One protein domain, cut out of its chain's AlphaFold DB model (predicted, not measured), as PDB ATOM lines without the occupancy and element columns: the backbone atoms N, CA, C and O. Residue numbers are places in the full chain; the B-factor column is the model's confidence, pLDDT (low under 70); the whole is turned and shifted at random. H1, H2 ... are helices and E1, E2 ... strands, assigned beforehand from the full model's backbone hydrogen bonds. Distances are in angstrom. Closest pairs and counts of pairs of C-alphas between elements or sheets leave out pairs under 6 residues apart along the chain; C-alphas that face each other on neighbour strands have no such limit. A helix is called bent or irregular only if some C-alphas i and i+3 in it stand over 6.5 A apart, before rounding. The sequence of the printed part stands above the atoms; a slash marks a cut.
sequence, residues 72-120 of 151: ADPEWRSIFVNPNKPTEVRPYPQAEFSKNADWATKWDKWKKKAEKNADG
ATOM      1  N   ALA A  72      22.591 -30.152  57.618       85.94
ATOM      2  CA  ALA A  72      21.463 -30.241  56.709       85.94
ATOM      3  C   ALA A  72      20.171 -30.680  57.408       85.94
ATOM      4  O   ALA A  72      20.168 -31.515  58.326       85.94
ATOM      5  N   ASP A  73      19.056 -30.172  56.893       86.38
ATOM      6  CA  ASP A  73      17.730 -30.495  57.396       86.38
ATOM      7  C   ASP A  73      17.455 -32.009  57.324       86.38
ATOM      8  O   ASP A  73      17.960 -32.701  56.427       86.38
ATOM      9  N   PRO A  74      16.679 -32.569  58.271       83.44
ATOM     10  CA  PRO A  74      16.320 -33.987  58.257       83.44
ATOM     11  C   PRO A  74      15.669 -34.420  56.936       83.44
ATOM     12  O   PRO A  74      15.966 -35.500  56.433       83.44
ATOM     13  N   GLU A  75      14.844 -33.551  56.345       87.25
ATOM     14  CA  GLU A  75      14.182 -33.770  55.056       87.25
ATOM     15  C   GLU A  75      15.207 -33.954  53.933       87.25
ATOM     16  O   GLU A  75      15.163 -34.947  53.208       87.25
ATOM     17  N   TRP A  76      16.208 -33.071  53.859       89.50
ATOM     18  CA  TRP A  76      17.314 -33.204  52.910       89.50
ATOM     19  C   TRP A  76      18.110 -34.491  53.128       89.50
ATOM     20  O   TRP A  76      18.435 -35.186  52.174       89.50
ATOM     21  N   ARG A  77      18.405 -34.860  54.378       87.19
ATOM     22  CA  ARG A  77      19.118 -36.116  54.672       87.19
ATOM     23  C   ARG A  77      18.316 -37.354  54.271       87.19
ATOM     24  O   ARG A  77      18.908 -38.350  53.858       87.19
ATOM     25  N   SER A  78      16.990 -37.287  54.361       86.81
ATOM     26  CA  SER A  78      16.111 -38.422  54.081       86.81
ATOM     27  C   SER A  78      16.117 -38.857  52.609       86.81
ATOM     28  O   SER A  78      15.905 -40.033  52.321       86.81
ATOM     29  N   ILE A  79      16.457 -37.966  51.666       91.31
ATOM     30  CA  ILE A  79      16.488 -38.300  50.230       91.31
ATOM     31  C   ILE A  79      17.574 -39.327  49.877       91.31
ATOM     32  O   ILE A  79      17.515 -39.946  48.814       91.31
ATOM     33  N   PHE A  80      18.576 -39.499  50.745       91.25
ATOM     34  CA  PHE A  80      19.707 -40.398  50.518       91.25
ATOM     35  C   PHE A  80      19.478 -41.817  51.042       91.25
ATOM     36  O   PHE A  80      20.258 -42.708  50.704       91.25
ATOM     37  N   VAL A  81      18.429 -42.045  51.835       87.06
ATOM     38  CA  VAL A  81      18.085 -43.363  52.385       87.06
ATOM     39  C   VAL A  81      16.859 -43.943  51.693       87.06
ATOM     40  O   VAL A  81      16.045 -43.229  51.104       87.06
ATOM     41  N   ASN A  82      16.741 -45.265  51.715       84.62
ATOM     42  CA  ASN A  82      15.575 -45.943  51.187       84.62
ATOM     43  C   ASN A  82      14.371 -45.659  52.107       84.62
ATOM     44  O   ASN A  82      14.450 -45.948  53.302       84.62
ATOM     45  N   PRO A  83      13.245 -45.134  51.588       78.88
ATOM     46  CA  PRO A  83      12.076 -44.817  52.413       78.88
ATOM     47  C   PRO A  83      11.496 -46.048  53.123       78.88
ATOM     48  O   PRO A  83      10.980 -45.935  54.229       78.88
ATOM     49  N   ASN A  84      11.634 -47.233  52.521       81.62
ATOM     50  CA  ASN A  84      11.147 -48.491  53.090       81.62
ATOM     51  C   ASN A  84      12.176 -49.159  54.013       81.62
ATOM     52  O   ASN A  84      11.841 -50.085  54.749       81.62
ATOM     53  N   LYS A  85      13.437 -48.718  53.950       81.69
ATOM     54  CA  LYS A  85      14.553 -49.240  54.740       81.69
ATOM     55  C   LYS A  85      15.518 -48.102  55.097       81.69
ATOM     56  O   LYS A  85      16.556 -47.961  54.453       81.69
ATOM     57  N   PRO A  86      15.205 -47.295  56.126       73.12
ATOM     58  CA  PRO A  86      15.961 -46.079  56.450       73.12
ATOM     59  C   PRO A  86      17.439 -46.301  56.812       73.12
ATOM     60  O   PRO A  86      18.209 -45.346  56.868       73.12
ATOM     61  N   THR A  87      17.839 -47.550  57.058       73.69
ATOM     62  CA  THR A  87      19.225 -47.966  57.317       73.69
ATOM     63  C   THR A  87      20.040 -48.208  56.044       73.69
ATOM     64  O   THR A  87      21.253 -48.364  56.123       73.69
ATOM     65  N   GLU A  88      19.405 -48.269  54.872       83.19
ATOM     66  CA  GLU A  88      20.062 -48.520  53.589       83.19
ATOM     67  C   GLU A  88      20.102 -47.228  52.761       83.19
ATOM     68  O   GLU A  88      19.073 -46.595  52.519       83.19
ATOM     69  N   VAL A  89      21.284 -46.838  52.277       87.50
ATOM     70  CA  VAL A  89      21.401 -45.738  51.308       87.50
ATOM     71  C   VAL A  89      20.861 -46.146  49.938       87.50
ATOM     72  O   VAL A  89      21.037 -47.282  49.499       87.50
ATOM     73  N   ARG A  90      20.231 -45.208  49.226       90.38
ATOM     74  CA  ARG A  90      19.606 -45.464  47.918       90.38
ATOM     75  C   ARG A  90      20.458 -44.969  46.734       90.38
ATOM     76  O   ARG A  90      21.216 -44.000  46.878       90.38
ATOM     77  N   PRO A  91      20.349 -45.598  45.546       91.19
ATOM     78  CA  PRO A  91      20.959 -45.086  44.318       91.19
ATOM     79  C   PRO A  91      20.311 -43.764  43.877       91.19
ATOM     80  O   PRO A  91      19.245 -43.395  44.370       91.19
ATOM     81  N   TYR A  92      20.956 -43.051  42.948       92.69
ATOM     82  CA  TYR A  92      20.430 -41.786  42.435       92.69
ATOM     83  C   TYR A  92      19.108 -42.011  41.677       92.69
ATOM     84  O   TYR A  92      19.088 -42.744  40.685       92.69
ATOM     85  N   PRO A  93      17.999 -41.392  42.111       91.31
ATOM     86  CA  PRO A  93      16.694 -41.546  41.478       91.31
ATOM     87  C   PRO A  93      16.556 -40.567  40.298       91.31
ATOM     88  O   PRO A  93      15.957 -39.499  40.420       91.31
ATOM     89  N   GLN A  94      17.109 -40.927  39.135       88.69
ATOM     90  CA  GLN A  94      17.137 -40.057  37.946       88.69
ATOM     91  C   GLN A  94      15.770 -39.432  37.618       88.69
ATOM     92  O   GLN A  94      15.702 -38.259  37.262       88.69
ATOM     93  N   ALA A  95      14.678 -40.192  37.747       88.75
ATOM     94  CA  ALA A  95      13.333 -39.709  37.443       88.75
ATOM     95  C   ALA A  95      12.863 -38.586  38.391       88.75
ATOM     96  O   ALA A  95      12.224 -37.639  37.939       88.75
ATOM     97  N   GLU A  96      13.218 -38.657  39.677       91.00
ATOM     98  CA  GLU A  96      12.802 -37.689  40.704       91.00
ATOM     99  C   GLU A  96      13.611 -36.388  40.634       91.00
ATOM    100  O   GLU A  96      13.076 -35.306  40.865       91.00
ATOM    101  N   PHE A  97      14.898 -36.477  40.276       91.25
ATOM    102  CA  PHE A  97      15.825 -35.337  40.301       91.25
ATOM    103  C   PHE A  97      16.426 -34.992  38.936       91.25
ATOM    104  O   PHE A  97      17.464 -34.339  38.876       91.25
ATOM    105  N   SER A  98      15.757 -35.369  37.845       86.62
ATOM    106  CA  SER A  98      16.202 -35.163  36.454       86.62
ATOM    107  C   SER A  98      16.576 -33.717  36.103       86.62
ATOM    108  O   SER A  98      17.404 -33.493  35.224       86.62
ATOM    109  N   LYS A  99      15.998 -32.733  36.800       90.75
ATOM    110  CA  LYS A  99      16.297 -31.301  36.622       90.75
ATOM    111  C   LYS A  99      17.652 -30.879  37.206       90.75
ATOM    112  O   LYS A  99      18.164 -29.828  36.838       90.75
ATOM    113  N   ASN A 100      18.239 -31.690  38.085       87.50
ATOM    114  CA  ASN A 100      19.501 -31.408  38.758       87.50
ATOM    115  C   ASN A 100      20.637 -32.209  38.109       87.50
ATOM    116  O   ASN A 100      21.080 -33.231  38.635       87.50
ATOM    117  N   ALA A 101      21.087 -31.752  36.939       83.50
ATOM    118  CA  ALA A 101      22.040 -32.475  36.094       83.50
ATOM    119  C   ALA A 101      23.365 -32.829  36.798       83.50
ATOM    120  O   ALA A 101      23.997 -33.835  36.482       83.50
ATOM    121  N   ASP A 102      23.788 -32.030  37.778       89.94
ATOM    122  CA  ASP A 102      25.030 -32.224  38.520       89.94
ATOM    123  C   ASP A 102      24.892 -33.195  39.705       89.94
ATOM    124  O   ASP A 102      25.902 -33.717  40.190       89.94
ATOM    125  N   TRP A 103      23.672 -33.485  40.167       93.62
ATOM    126  CA  TRP A 103      23.453 -34.321  41.351       93.62
ATOM    127  C   TRP A 103      23.886 -35.764  41.134       93.62
ATOM    128  O   TRP A 103      24.448 -36.350  42.055       93.62
ATOM    129  N   ALA A 104      23.724 -36.305  39.923       91.75
ATOM    130  CA  ALA A 104      24.172 -37.656  39.583       91.75
ATOM    131  C   ALA A 104      25.655 -37.874  39.936       91.75
ATOM    132  O   ALA A 104      26.017 -38.868  40.562       91.75
ATOM    133  N   THR A 105      26.509 -36.897  39.616       92.56
ATOM    134  CA  THR A 105      27.963 -36.970  39.860       92.56
ATOM    135  C   THR A 105      28.351 -36.770  41.328       92.56
ATOM    136  O   THR A 105      29.426 -37.189  41.762       92.56
ATOM    137  N   LYS A 106      27.486 -36.120  42.113       91.25
ATOM    138  CA  LYS A 106      27.720 -35.792  43.527       91.25
ATOM    139  C   LYS A 106      27.075 -36.802  44.479       91.25
ATOM    140  O   LYS A 106      27.483 -36.890  45.640       91.25
ATOM    141  N   TRP A 107      26.117 -37.587  43.987       93.06
ATOM    142  CA  TRP A 107      25.254 -38.456  44.782       93.06
ATOM    143  C   TRP A 107      26.028 -39.438  45.659       93.06
ATOM    144  O   TRP A 107      25.779 -39.523  46.858       93.06
ATOM    145  N   ASP A 108      27.020 -40.130  45.095       90.62
ATOM    146  CA  ASP A 108      27.805 -41.116  45.845       90.62
ATOM    147  C   ASP A 108      28.614 -40.490  46.985       90.62
ATOM    148  O   ASP A 108      28.754 -41.087  48.057       90.62
ATOM    149  N   LYS A 109      29.101 -39.257  46.798       89.50
ATOM    150  CA  LYS A 109      29.797 -38.521  47.860       89.50
ATOM    151  C   LYS A 109      28.829 -38.142  48.975       89.50
ATOM    152  O   LYS A 109      29.156 -38.329  50.145       89.50
ATOM    153  N   TRP A 110      27.644 -37.639  48.640       91.19
ATOM    154  CA  TRP A 110      26.647 -37.225  49.629       91.19
ATOM    155  C   TRP A 110      26.037 -38.406  50.386       91.19
ATOM    156  O   TRP A 110      26.010 -38.383  51.617       91.19
ATOM    157  N   LYS A 111      25.650 -39.484  49.693       89.38
ATOM    158  CA  LYS A 111      25.024 -40.651  50.331       89.38
ATOM    159  C   LYS A 111      25.955 -41.322  51.349       89.38
ATOM    160  O   LYS A 111      25.521 -41.653  52.446       89.38
ATOM    161  N   LYS A 112      27.262 -41.404  51.059       86.75
ATOM    162  CA  LYS A 112      28.281 -41.935  51.987       86.75
ATOM    163  C   LYS A 112      28.398 -41.105  53.269       86.75
ATOM    164  O   LYS A 112      28.782 -41.611  54.323       86.75
ATOM    165  N   LYS A 113      28.113 -39.804  53.192       85.88
ATOM    166  CA  LYS A 113      28.089 -38.910  54.357       85.88
ATOM    167  C   LYS A 113      26.773 -39.028  55.119       85.88
ATOM    168  O   LYS A 113      26.802 -38.953  56.343       85.88
ATOM    169  N   ALA A 114      25.655 -39.242  54.428       81.94
ATOM    170  CA  ALA A 114      24.361 -39.504  55.050       81.94
ATOM    171  C   ALA A 114      24.363 -40.827  55.842       81.94
ATOM    172  O   ALA A 114      23.987 -40.823  57.010       81.94
ATOM    173  N   GLU A 115      24.906 -41.908  55.271       78.50
ATOM    174  CA  GLU A 115      25.082 -43.220  55.925       78.50
ATOM    175  C   GLU A 115      25.810 -43.096  57.272       78.50
ATOM    176  O   GLU A 115      25.313 -43.495  58.321       78.50
ATOM    177  N   LYS A 116      26.962 -42.418  57.268       69.69
ATOM    178  CA  LYS A 116      27.782 -42.202  58.470       69.69
ATOM    179  C   LYS A 116      27.118 -41.326  59.538       69.69
ATOM    180  O   LYS A 116      27.589 -41.328  60.675       69.69
ATOM    181  N   ASN A 117      26.103 -40.538  59.175       66.38
ATOM    182  CA  ASN A 117      25.309 -39.746  60.118       66.38
ATOM    183  C   ASN A 117      24.108 -40.541  60.664       66.38
ATOM    184  O   ASN A 117      23.743 -40.332  61.818       66.38
ATOM    185  N   ALA A 118      23.522 -41.457  59.879       60.72
ATOM    186  CA  ALA A 118      22.413 -42.319  60.305       60.72
ATOM    187  C   ALA A 118      22.819 -43.301  61.420       60.72
ATOM    188  O   ALA A 118      22.035 -43.562  62.326       60.72
ATOM    189  N   ASP A 119      24.080 -43.744  61.420       56.22
ATOM    190  CA  ASP A 119      24.663 -44.603  62.462       56.22
ATOM    191  C   ASP A 119      24.778 -43.935  63.851       56.22
ATOM    192  O   ASP A 119      25.236 -44.571  64.800       56.22
ATOM    193  N   GLY A 120      24.451 -42.644  64.002       50.81
ATOM    194  CA  GLY A 120      24.485 -41.926  65.287       50.81
ATOM    195  C   GLY A 120      25.879 -41.750  65.914       50.81
ATOM    196  O   GLY A 120      26.029 -41.046  66.908       50.81
TER     197      GLY A 120
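This is residues 72 to 120 of the 151 residues of the protein "Trypanosomal VSG domain containing protein, putative" of Trypanosoma equiperdum (UniProt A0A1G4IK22). One long helix, H3, makes the longest axis of this small domain, and the chain before it folds along one side of that helix. At one end, the short helix H1, the single strand E1 and the second half of H3 make a loose triangle; from E1 the chain runs back beside H3 to the short helix H2 near the beginning of H3, where residues 95 to 102 stick out as a free corner before the chain turns into H3. The printed part has 49 residues, with three named helices and one named strand in the order H1, E1, H2, H3, and E1 pairs with no named strand. The class is mostly helix, with 25 residues in helices and 5 in the strand. The whole is compact, with a radius of gyration of the C-alphas of 10.5 A, and only just elongated, spanning 31 by 20 by 18 A.

The printed part begins at Ala 72, and H1 follows at residues 74 to 78, with C-alpha 74 at (16.320, -33.987, 58.257) and 6.1 A from its first to its last C-alpha. The strand E1 takes residues 85 to 89 and measures 8.4 A from C-alpha 85 to C-alpha 89, the latter at (21.401, -45.738, 51.308). H2 takes residues 94 to 97, four residues, and is 5.4 A long. H3 takes residues 103 to 118, 16 residues, and is 20.6 A long, from C-alpha 103 at (23.453, -34.321, 41.351) to C-alpha 118 at (22.413, -42.319, 60.305). H3 is irregular: its C-alphas 105 and 108 are 7.3 A apart. It also has a kink of 35 degrees near residue 110.

H1 and H3 are close but not clearly touching, with 1 pair of C-alphas within 8 A; the closest are those of Arg 77 and Ala 114, 6.3 A apart. E1 and H3 have 7 pairs of C-alphas within 8 A, the closest being those of Val 89 and Lys 111, also 6.3 A apart. The centres of E1 and H3 are 12.4 A from each other. H1 and E1 are apart, but only just, their closest C-alphas being 8.0 A from each other. H2 and H3 are close but not clearly touching, with 2 pairs of C-alphas within 8 A; the closest are those of Gln 94 and Ala 104, 7.6 A apart. H2 is apart from H1 and from E1. In H1 every pair of O i and N i+4 is within hydrogen-bond range, while in H3 8 of 12 such pairs are. H2 is too short for such a pair, and its one pair of O i and N i+3 is not within range.

The two C-alphas farthest apart are those of Lys 99 and Gly 120, 31.6 A from each other, while the first and last printed C-alphas, those of Ala 72 and Gly 120, are 14.8 A apart. Residues 95 to 102, of which 95 to 97 belong to H2, stand free; the body without them has 41 residues and spans 26 by 20 by 16 A. The printed part has no cut. The links from E1 to H2, with 4 residues between them, and from H2 to H3, with 5, are tight; the link from H1 to E1, with 6, is short, and no link is long. The mean pLDDT of the printed part is 84.6, and the model's confidence is under 70 at residues 116 to 120, of which 116 to 118 belong to H3.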